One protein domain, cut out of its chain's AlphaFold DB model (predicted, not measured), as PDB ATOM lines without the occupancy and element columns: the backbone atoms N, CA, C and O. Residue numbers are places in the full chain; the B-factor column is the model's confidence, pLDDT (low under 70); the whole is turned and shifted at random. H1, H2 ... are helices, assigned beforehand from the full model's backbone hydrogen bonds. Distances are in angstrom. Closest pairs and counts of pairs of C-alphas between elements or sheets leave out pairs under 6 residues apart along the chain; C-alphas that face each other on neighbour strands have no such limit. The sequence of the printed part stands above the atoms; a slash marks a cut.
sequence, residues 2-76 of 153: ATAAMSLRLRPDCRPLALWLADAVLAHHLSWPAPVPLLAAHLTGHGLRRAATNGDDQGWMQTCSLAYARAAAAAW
ATOM      1  N   ALA A   2      30.482  -1.438   6.199       89.06
ATOM      2  CA  ALA A   2      31.003  -1.133   4.857       89.06
ATOM      3  C   ALA A   2      30.148  -1.718   3.717       89.06
ATOM      4  O   ALA A   2      29.793  -0.991   2.797       89.06
ATOM      5  N   THR A   3      29.732  -2.987   3.826       91.62
ATOM      6  CA  THR A   3      28.851  -3.643   2.842       91.62
ATOM      7  C   THR A   3      27.562  -2.858   2.617       91.62
ATOM      8  O   THR A   3      27.250  -2.503   1.487       91.62
ATOM      9  N   ALA A   4      26.855  -2.499   3.693       89.44
ATOM     10  CA  ALA A   4      25.630  -1.712   3.592       89.44
ATOM     11  C   ALA A   4      25.876  -0.316   2.994       89.44
ATOM     12  O   ALA A   4      25.093   0.119   2.157       89.44
ATOM     13  N   ALA A   5      26.964   0.372   3.367       87.19
ATOM     14  CA  ALA A   5      27.307   1.671   2.778       87.19
ATOM     15  C   ALA A   5      27.560   1.560   1.268       87.19
ATOM     16  O   ALA A   5      27.010   2.337   0.492       87.19
ATOM     17  N   MET A   6      28.345   0.569   0.841       88.44
ATOM     18  CA  MET A   6      28.626   0.332  -0.573       88.44
ATOM     19  C   MET A   6      27.345   0.010  -1.350       88.44
ATOM     20  O   MET A   6      27.088   0.607  -2.394       88.44
ATOM     21  N   SER A   7      26.497  -0.874  -0.815       89.44
ATOM     22  CA  SER A   7      25.206  -1.201  -1.422       89.44
ATOM     23  C   SER A   7      24.301   0.025  -1.554       89.44
ATOM     24  O   SER A   7      23.675   0.191  -2.595       89.44
ATOM     25  N   LEU A   8      24.259   0.907  -0.549       86.06
ATOM     26  CA  LEU A   8      23.467   2.142  -0.596       86.06
ATOM     27  C   LEU A   8      24.025   3.177  -1.581       86.06
ATOM     28  O   LEU A   8      23.239   3.897  -2.188       86.06
ATOM     29  N   ARG A   9      25.348   3.239  -1.780       85.38
ATOM     30  CA  ARG A   9      25.969   4.099  -2.804       85.38
ATOM     31  C   ARG A   9      25.637   3.622  -4.222       85.38
ATOM     32  O   ARG A   9      25.394   4.446  -5.094       85.38
ATOM     33  N   LEU A  10      25.604   2.305  -4.444       88.44
ATOM     34  CA  LEU A  10      25.267   1.712  -5.745       88.44
ATOM     35  C   LEU A  10      23.757   1.711  -6.032       88.44
ATOM     36  O   LEU A  10      23.341   1.911  -7.171       88.44
ATOM     37  N   ARG A  11      22.936   1.440  -5.011       88.81
ATOM     38  CA  ARG A  11      21.477   1.287  -5.097       88.81
ATOM     39  C   ARG A  11      20.787   1.960  -3.902       88.81
ATOM     40  O   ARG A  11      20.309   1.274  -2.992       88.81
ATOM     41  N   PRO A  12      20.710   3.304  -3.886       83.50
ATOM     42  CA  PRO A  12      20.111   4.056  -2.777       83.50
ATOM     43  C   PRO A  12      18.610   3.779  -2.591       83.50
ATOM     44  O   PRO A  12      18.056   4.005  -1.511       83.50
ATOM     45  N   ASP A  13      17.956   3.266  -3.632       86.31
ATOM     46  CA  ASP A  13      16.555   2.855  -3.669       86.31
ATOM     47  C   ASP A  13      16.295   1.498  -2.981       86.31
ATOM     48  O   ASP A  13      15.167   1.217  -2.584       86.31
ATOM     49  N   CYS A  14      17.326   0.673  -2.759       89.19
ATOM     50  CA  CYS A  14      17.202  -0.688  -2.224       89.19
ATOM     51  C   CYS A  14      17.773  -0.837  -0.805       89.19
ATOM     52  O   CYS A  14      18.636  -1.675  -0.532       89.19
ATOM     53  N   ARG A  15      17.251  -0.053   0.144       87.38
ATOM     54  CA  ARG A  15      17.698  -0.089   1.553       87.38
ATOM     55  C   ARG A  15      17.572  -1.463   2.228       87.38
ATOM     56  O   ARG A  15      18.526  -1.841   2.905       87.38
ATOM     57  N   PRO A  16      16.473  -2.230   2.060       89.25
ATOM     58  CA  PRO A  16      16.362  -3.549   2.683       89.25
ATOM     59  C   PRO A  16      17.480  -4.503   2.250       89.25
ATOM     60  O   PRO A  16      18.042  -5.204   3.086       89.25
ATOM     61  N   LEU A  17      17.866  -4.462   0.967       90.75
ATOM     62  CA  LEU A  17      18.961  -5.269   0.433       90.75
ATOM     63  C   LEU A  17      20.298  -4.901   1.085       90.75
ATOM     64  O   LEU A  17      21.059  -5.786   1.458       90.75
ATOM     65  N   ALA A  18      20.579  -3.607   1.259       90.50
ATOM     66  CA  ALA A  18      21.819  -3.156   1.883       90.50
ATOM     67  C   ALA A  18      21.962  -3.635   3.336       90.50
ATOM     68  O   ALA A  18      23.042  -4.069   3.739       90.50
ATOM     69  N   LEU A  19      20.876  -3.579   4.115       91.62
ATOM     70  CA  LEU A  19      20.868  -4.083   5.490       91.62
ATOM     71  C   LEU A  19      21.026  -5.604   5.523       91.62
ATOM     72  O   LEU A  19      21.861  -6.110   6.267       91.62
ATOM     73  N   TRP A  20      20.297  -6.315   4.660       93.19
ATOM     74  CA  TRP A  20      20.388  -7.769   4.554       93.19
ATOM     75  C   TRP A  20      21.793  -8.241   4.162       93.19
ATOM     76  O   TRP A  20      22.324  -9.157   4.780       93.19
ATOM     77  N   LEU A  21      22.443  -7.585   3.193       94.69
ATOM     78  CA  LEU A  21      23.810  -7.921   2.782       94.69
ATOM     79  C   LEU A  21      24.829  -7.703   3.903       94.69
ATOM     80  O   LEU A  21      25.772  -8.481   4.033       94.69
ATOM     81  N   ALA A  22      24.665  -6.660   4.719       94.06
ATOM     82  CA  ALA A  22      25.539  -6.458   5.871       94.06
ATOM     83  C   ALA A  22      25.388  -7.576   6.912       94.06
ATOM     84  O   ALA A  22      26.402  -8.070   7.403       94.06
ATOM     85  N   ASP A  23      24.159  -8.009   7.188       95.44
ATOM     86  CA  ASP A  23      23.899  -9.125   8.101       95.44
ATOM     87  C   ASP A  23      24.349 -10.476   7.512       95.44
ATOM     88  O   ASP A  23      24.867 -11.322   8.238       95.44
ATOM     89  N   ALA A  24      24.261 -10.661   6.190       96.56
ATOM     90  CA  ALA A  24      24.795 -11.830   5.489       96.56
ATOM     91  C   ALA A  24      26.322 -11.918   5.552       96.56
ATOM     92  O   ALA A  24      26.870 -12.988   5.815       96.56
ATOM     93  N   VAL A  25      27.016 -10.794   5.370       96.69
ATOM     94  CA  VAL A  25      28.476 -10.735   5.529       96.69
ATOM     95  C   VAL A  25      28.876 -11.011   6.978       96.69
ATOM     96  O   VAL A  25      29.827 -11.753   7.212       96.69
ATOM     97  N   LEU A  26      28.138 -10.475   7.955       94.81
ATOM     98  CA  LEU A  26      28.372 -10.779   9.367       94.81
ATOM     99  C   LEU A  26      28.208 -12.279   9.654       94.81
ATOM    100  O   LEU A  26      29.099 -12.886  10.242       94.81
ATOM    101  N   ALA A  27      27.106 -12.878   9.200       96.69
ATOM    102  CA  ALA A  27      26.838 -14.303   9.364       96.69
ATOM    103  C   ALA A  27      27.930 -15.171   8.729       96.69
ATOM    104  O   ALA A  27      28.395 -16.119   9.353       96.69
ATOM    105  N   HIS A  28      28.402 -14.806   7.533       97.06
ATOM    106  CA  HIS A  28      29.510 -15.494   6.875       97.06
ATOM    107  C   HIS A  28      30.804 -15.433   7.701       97.06
ATOM    108  O   HIS A  28      31.443 -16.459   7.912       97.06
ATOM    109  N   HIS A  29      31.171 -14.256   8.217       96.44
ATOM    110  CA  HIS A  29      32.380 -14.096   9.034       96.44
ATOM    111  C   HIS A  29      32.317 -14.819  10.380       96.44
ATOM    112  O   HIS A  29      33.355 -15.215  10.905       96.44
ATOM    113  N   LEU A  30      31.120 -14.977  10.942       95.94
ATOM    114  CA  LEU A  30      30.901 -15.690  12.200       95.94
ATOM    115  C   LEU A  30      30.543 -17.170  11.998       95.94
ATOM    116  O   LEU A  30      30.235 -17.854  12.973       95.94
ATOM    117  N   SER A  31      30.575 -17.668  10.757       97.00
ATOM    118  CA  SER A  31      30.204 -19.042  10.395       97.00
ATOM    119  C   SER A  31      28.797 -19.442  10.857       97.00
ATOM    120  O   SER A  31      28.552 -20.585  11.242       97.00
ATOM    121  N   TRP A  32      27.856 -18.497  10.843       96.06
ATOM    122  CA  TRP A  32      26.460 -18.773  11.166       96.06
ATOM    123  C   TRP A  32      25.781 -19.527  10.016       96.06
ATOM    124  O   TRP A  32      26.044 -19.229   8.848       96.06
ATOM    125  N   PRO A  33      24.865 -20.466  10.314       94.69
ATOM    126  CA  PRO A  33      24.189 -21.262   9.288       94.69
ATOM    127  C   PRO A  33      23.252 -20.429   8.402       94.69
ATOM    128  O   PRO A  33      22.963 -20.817   7.273       94.69
ATOM    129  N   ALA A  34      22.772 -19.289   8.905       93.19
ATOM    130  CA  ALA A  34      21.907 -18.370   8.182       93.19
ATOM    131  C   ALA A  34      22.078 -16.929   8.700       93.19
ATOM    132  O   ALA A  34      22.410 -16.729   9.873       93.19
ATOM    133  N   PRO A  35      21.832 -15.911   7.855       93.44
ATOM    134  CA  PRO A  35      21.787 -14.523   8.294       93.44
ATOM    135  C   PRO A  35      20.569 -14.232   9.169       93.44
ATOM    136  O   PRO A  35      19.447 -14.615   8.843       93.44
ATOM    137  N   VAL A  36      20.790 -13.472  10.242       91.25
ATOM    138  CA  VAL A  36      19.738 -12.955  11.127       91.25
ATOM    139  C   VAL A  36      19.588 -11.449  10.872       91.25
ATOM    140  O   VAL A  36      20.609 -10.761  10.847       91.25
ATOM    141  N   PRO A  37      18.367 -10.907  10.686       91.00
ATOM    142  CA  PRO A  37      18.147  -9.498  10.342       91.00
ATOM    143  C   PRO A  37      18.335  -8.563  11.554       91.00
ATOM    144  O   PRO A  37      17.384  -7.977  12.073       91.00
ATOM    145  N   LEU A  38      19.576  -8.421  12.017       92.94
ATOM    146  CA  LEU A  38      19.951  -7.632  13.191       92.94
ATOM    147  C   LEU A  38      19.889  -6.126  12.915       92.94
ATOM    148  O   LEU A  38      19.405  -5.359  13.749       92.94
ATOM    149  N   LEU A  39      20.344  -5.669  11.745       91.56
ATOM    150  CA  LEU A  39      20.338  -4.237  11.445       91.56
ATOM    151  C   LEU A  39      18.931  -3.714  11.187       91.56
ATOM    152  O   LEU A  39      18.573  -2.650  11.687       91.56
ATOM    153  N   ALA A  40      18.124  -4.447  10.420       89.38
ATOM    154  CA  ALA A  40      16.782  -4.003  10.043       89.38
ATOM    155  C   ALA A  40      15.873  -3.755  11.259       89.38
ATOM    156  O   ALA A  40      15.050  -2.841  11.223       89.38
ATOM    157  N   ALA A  41      16.056  -4.516  12.341       87.75
ATOM    158  CA  ALA A  41      15.283  -4.374  13.572       87.75
ATOM    159  C   ALA A  41      15.698  -3.162  14.432       87.75
ATOM    160  O   ALA A  41      14.878  -2.629  15.178       87.75
ATOM    161  N   HIS A  42      16.954  -2.712  14.337       89.44
ATOM    162  CA  HIS A  42      17.527  -1.734  15.275       89.44
ATOM    163  C   HIS A  42      18.050  -0.448  14.624       89.44
ATOM    164  O   HIS A  42      18.421   0.498  15.328       89.44
ATOM    165  N   LEU A  43      18.059  -0.375  13.293       86.81
ATOM    166  CA  LEU A  43      18.467   0.806  12.545       86.81
ATOM    167  C   LEU A  43      17.249   1.667  12.187       86.81
ATOM    168  O   LEU A  43      16.370   1.269  11.427       86.81
ATOM    169  N   THR A  44      17.204   2.889  12.713       76.81
ATOM    170  CA  THR A  44      16.094   3.818  12.467       76.81
ATOM    171  C   THR A  44      16.231   4.543  11.125       76.81
ATOM    172  O   THR A  44      17.322   4.679  10.562       76.81
ATOM    173  N   GLY A  45      15.124   5.107  10.626       74.81
ATOM    174  CA  GLY A  45      15.106   5.873   9.374       74.81
ATOM    175  C   GLY A  45      16.080   7.062   9.339       74.81
ATOM    176  O   GLY A  45      16.534   7.439   8.263       74.81
ATOM    177  N   HIS A  46      16.449   7.634  10.492       73.38
ATOM    178  CA  HIS A  46      17.480   8.677  10.563       73.38
ATOM    179  C   HIS A  46      18.887   8.124  10.274       73.38
ATOM    180  O   HIS A  46      19.621   8.730   9.496       73.38
ATOM    181  N   GLY A  47      19.230   6.946  10.812       73.44
ATOM    182  CA  GLY A  47      20.497   6.268  10.514       73.44
ATOM    183  C   GLY A  47      20.627   5.901   9.033       73.44
ATOM    184  O   GLY A  47      21.669   6.125   8.427       73.44
ATOM    185  N   LEU A  48      19.532   5.444   8.416       73.81
ATOM    186  CA  LEU A  48      19.476   5.170   6.974       73.81
ATOM    187  C   LEU A  48      19.647   6.427   6.109       73.81
ATOM    188  O   LEU A  48      20.268   6.361   5.052       73.81
ATOM    189  N   ARG A  49      19.107   7.576   6.536       73.69
ATOM    190  CA  ARG A  49      19.289   8.847   5.817       73.69
ATOM    191  C   ARG A  49      20.734   9.344   5.883       73.69
ATOM    192  O   ARG A  49      21.233   9.787   4.858       73.69
ATOM    193  N   ARG A  50      21.412   9.202   7.031       68.94
ATOM    194  CA  ARG A  50      22.853   9.506   7.161       68.94
ATOM    195  C   ARG A  50      23.720   8.675   6.217       68.94
ATOM    196  O   ARG A  50      24.695   9.186   5.692       68.94
ATOM    197  N   ALA A  51      23.344   7.424   5.961       64.25
ATOM    198  CA  ALA A  51      24.051   6.577   5.002       64.25
ATOM    199  C   ALA A  51      23.848   7.001   3.538       64.25
ATOM    200  O   ALA A  51      24.716   6.765   2.705       64.25
ATOM    201  N   ALA A  52      22.694   7.603   3.221       62.44
ATOM    202  CA  ALA A  52      22.398   8.119   1.886       62.44
ATOM    203  C   ALA A  52      23.100   9.459   1.600       62.44
ATOM    204  O   ALA A  52      23.299   9.816   0.441       62.44
ATOM    205  N   THR A  53      23.480  10.202   2.642       66.19
ATOM    206  CA  THR A  53      24.312  11.401   2.517       66.19
ATOM    207  C   THR A  53      25.782  10.998   2.490       66.19
ATOM    208  O   THR A  53      26.333  10.571   3.501       66.19
ATOM    209  N   ASN A  54      26.428  11.127   1.331       61.97
ATOM    210  CA  ASN A  54      27.869  10.904   1.200       61.97
ATOM    211  C   ASN A  54      28.636  11.838   2.157       61.97
ATOM    212  O   ASN A  54      28.472  13.053   2.062       61.97
ATOM    213  N   GLY A  55      29.474  11.292   3.049       66.94
ATOM    214  CA  GLY A  55      30.466  12.094   3.787       66.94
ATOM    215  C   GLY A  55      30.722  11.736   5.255       66.94
ATOM    216  O   GLY A  55      31.729  12.184   5.790       66.94
ATOM    217  N   ASP A  56      29.877  10.928   5.908       79.50
ATOM    218  CA  ASP A  56      30.020  10.596   7.340       79.50
ATOM    219  C   ASP A  56      30.231   9.090   7.582       79.50
ATOM    220  O   ASP A  56      29.402   8.392   8.176       79.50
ATOM    221  N   ASP A  57      31.361   8.573   7.099       81.50
ATOM    222  CA  ASP A  57      31.703   7.150   7.219       81.50
ATOM    223  C   ASP A  57      31.913   6.730   8.689       81.50
ATOM    224  O   ASP A  57      31.494   5.641   9.097       81.50
ATOM    225  N   GLN A  58      32.487   7.611   9.518       83.56
ATOM    226  CA  GLN A  58      32.680   7.359  10.949       83.56
ATOM    227  C   GLN A  58      31.342   7.281  11.691       83.56
ATOM    228  O   GLN A  58      31.110   6.355  12.475       83.56
ATOM    229  N   GLY A  59      30.441   8.226  11.440       85.44
ATOM    230  CA  GLY A  59      29.123   8.242  12.044       85.44
ATOM    231  C   GLY A  59      28.237   7.086  11.593       85.44
ATOM    232  O   GLY A  59      27.491   6.523  12.404       85.44
ATOM    233  N   TRP A  60      28.361   6.666  10.331       85.50
ATOM    234  CA  TRP A  60      27.723   5.448   9.840       85.50
ATOM    235  C   TRP A  60      28.212   4.211  10.594       85.50
ATOM    236  O   TRP A  60      27.399   3.438  11.107       85.50
ATOM    237  N   MET A  61      29.532   4.050  10.724       87.75
ATOM    238  CA  MET A  61      30.124   2.933  11.457       87.75
ATOM    239  C   MET A  61      29.622   2.882  12.903       87.75
ATOM    240  O   MET A  61      29.147   1.835  13.339       87.75
ATOM    241  N   GLN A  62      29.645   4.008  13.623       88.31
ATOM    242  CA  GLN A  62      29.133   4.091  14.997       88.31
ATOM    243  C   GLN A  62      27.649   3.718  15.091       88.31
ATOM    244  O   GLN A  62      27.247   2.982  15.992       88.31
ATOM    245  N   THR A  63      26.835   4.180  14.138       89.81
ATOM    246  CA  THR A  63      25.398   3.877  14.098       89.81
ATOM    247  C   THR A  63      25.150   2.381  13.882       89.81
ATOM    248  O   THR A  63      24.331   1.793  14.590       89.81
ATOM    249  N   CYS A  64      25.874   1.744  12.955       90.31
ATOM    250  CA  CYS A  64      25.805   0.295  12.753       90.31
ATOM    251  C   CYS A  64      26.257  -0.482  13.992       90.31
ATOM    252  O   CYS A  64      25.573  -1.420  14.392       90.31
ATOM    253  N   SER A  65      27.378  -0.101  14.611       91.00
ATOM    254  CA  SER A  65      27.886  -0.776  15.812       91.00
ATOM    255  C   SER A  65      26.886  -0.704  16.964       91.00
ATOM    256  O   SER A  65      26.628  -1.707  17.622       91.00
ATOM    257  N   LEU A  66      26.253   0.455  17.168       92.06
ATOM    258  CA  LEU A  66      25.207   0.616  18.176       92.06
ATOM    259  C   LEU A  66      23.953  -0.211  17.852       92.06
ATOM    260  O   LEU A  66      23.347  -0.779  18.759       92.06
ATOM    261  N   ALA A  67      23.557  -0.289  16.578       93.25
ATOM    262  CA  ALA A  67      22.442  -1.133  16.153       93.25
ATOM    263  C   ALA A  67      22.727  -2.617  16.434       93.25
ATOM    264  O   ALA A  67      21.878  -3.286  17.017       93.25
ATOM    265  N   TYR A  68      23.931  -3.107  16.123       93.62
ATOM    266  CA  TYR A  68      24.340  -4.475  16.450       93.62
ATOM    267  C   TYR A  68      24.401  -4.736  17.955       93.62
ATOM    268  O   TYR A  68      23.923  -5.774  18.401       93.62
ATOM    269  N   ALA A  69      24.922  -3.799  18.751       94.56
ATOM    270  CA  ALA A  69      24.951  -3.940  20.206       94.56
ATOM    271  C   ALA A  69      23.535  -4.066  20.795       94.56
ATOM    272  O   ALA A  69      23.279  -4.925  21.636       94.56
ATOM    273  N   ARG A  70      22.588  -3.253  20.306       94.88
ATOM    274  CA  ARG A  70      21.171  -3.349  20.693       94.88
ATOM    275  C   ARG A  70      20.539  -4.663  20.245       94.88
ATOM    276  O   ARG A  70      19.792  -5.251  21.018       94.88
ATOM    277  N   ALA A  71      20.855  -5.119  19.035       94.88
ATOM    278  CA  ALA A  71      20.366  -6.390  18.514       94.88
ATOM    279  C   ALA A  71      20.863  -7.576  19.344       94.88
ATOM    280  O   ALA A  71      20.079  -8.454  19.686       94.88
ATOM    281  N   ALA A  72      22.140  -7.568  19.730       93.69
ATOM    282  CA  ALA A  72      22.724  -8.590  20.590       93.69
ATOM    283  C   ALA A  72      22.063  -8.616  21.978       93.69
ATOM    284  O   ALA A  72      21.701  -9.688  22.456       93.69
ATOM    285  N   ALA A  73      21.846  -7.449  22.596       95.81
ATOM    286  CA  ALA A  73      21.148  -7.358  23.879       95.81
ATOM    287  C   ALA A  73      19.700  -7.874  23.783       95.81
ATOM    288  O   ALA A  73      19.290  -8.718  24.574       95.81
ATOM    289  N   ALA A  74      18.951  -7.448  22.762       94.62
ATOM    290  CA  ALA A  74      17.580  -7.907  22.548       94.62
ATOM    291  C   ALA A  74      17.500  -9.420  22.267       94.62
ATOM    292  O   ALA A  74      16.578 -10.087  22.735       94.62
ATOM    293  N   ALA A  75      18.466  -9.970  21.524       93.25
ATOM    294  CA  ALA A  75      18.568 -11.405  21.275       93.25
ATOM    295  C   ALA A  75      18.862 -12.188  22.563       93.25
ATOM    296  O   ALA A  75      18.273 -13.245  22.774       93.25
ATOM    297  N   TRP A  76      19.720 -11.658  23.437       95.06
ATOM    298  CA  TRP A  76      20.003 -12.254  24.742       95.06
ATOM    299  C   TRP A  76      18.766 -12.284  25.644       95.06
ATOM    300  O   TRP A  76      18.430 -13.331  26.195       95.06
TER     301      TRP A  76
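Overview. This is residues 2 to 76 of the 153 residues of the protein "Uncharacterized protein DUF1403" of Tardiphaga sp. YR296 (UniProt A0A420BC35). A helical hairpin, H1 and H2, lies on one side of this domain, and the long helix H5 lies on the other. Two short helices bridge them, H3 between H2 and H5, and H4 between H1 and H5, and the contacts close into a ring of five helices. The printed part has 75 residues, with five named helices in the order H1, H2, H3, H4, H5 and no named strand; its class is all helix. It is compact, with a radius of gyration of the C-alphas of 11.8 A, and its outline of 32 by 21 by 18 A is only just elongated.

Along the chain. Find C-alpha 2 at (31.003, -1.133, 4.857); there H1 begins, and it takes residues 2 to 10 over 12.4 A. Next look at residues 15 to 29, H2, which runs 21.6 A from C-alpha 15 at (17.698, -0.089, 1.553). Residues 38 to 42 are H3, 6.7 A long, and residues 45 to 52 are H4, 10.7 A long. H5, the longest helix, takes residues 57 to 76 over 28.6 A and ends with C-alpha 76 at (20.003, -12.254, 24.742).

Arrangement. Begin with the hairpin of H1 and H2, which touch at a shallow tilt of 31 degrees, opposite ways; their closest C-alphas, of Ala 4 and Ala 18, are 4.4 A apart. H2 touches H3, closest at the C-alphas of Leu 19 and Leu 39, 6.0 A. H3 touches H5 at residues 64 to 72 of H5 alone, closest at the C-alphas of His 42 and Ala 67, 5.0 A. H4 touches H1, closest at the C-alphas of Ala 5 and Ala 51, 6.3 A; at 71 degrees they are only just about perpendicular. H4 and H5 form another hairpin, opposite ways at 38 degrees, a tilt only just steep; H5 touches H4 with residues 57 to 63 alone, and the C-alphas of Ala 51 and Trp 60 come closest, at 6.2 A. H2 and H5 are apart, as are H1 and H3. In H1, H2, H4 and H5 every O i to N i+4 pair is within hydrogen-bond range; in H3 it is 0 of 1, beside 1 of 2 O i to N i+3 pairs.

Size, cuts and confidence. The two C-alphas farthest apart, of Pro 33 and Gly 55, are 34.4 A apart. The printed part has no cut. The link from H2 to H3, 8 residues, is short, and the other three are tight. Look at the B-factor column of residues 50 to 55: these six are under 70, while the mean pLDDT of the printed part of this model is 87.6.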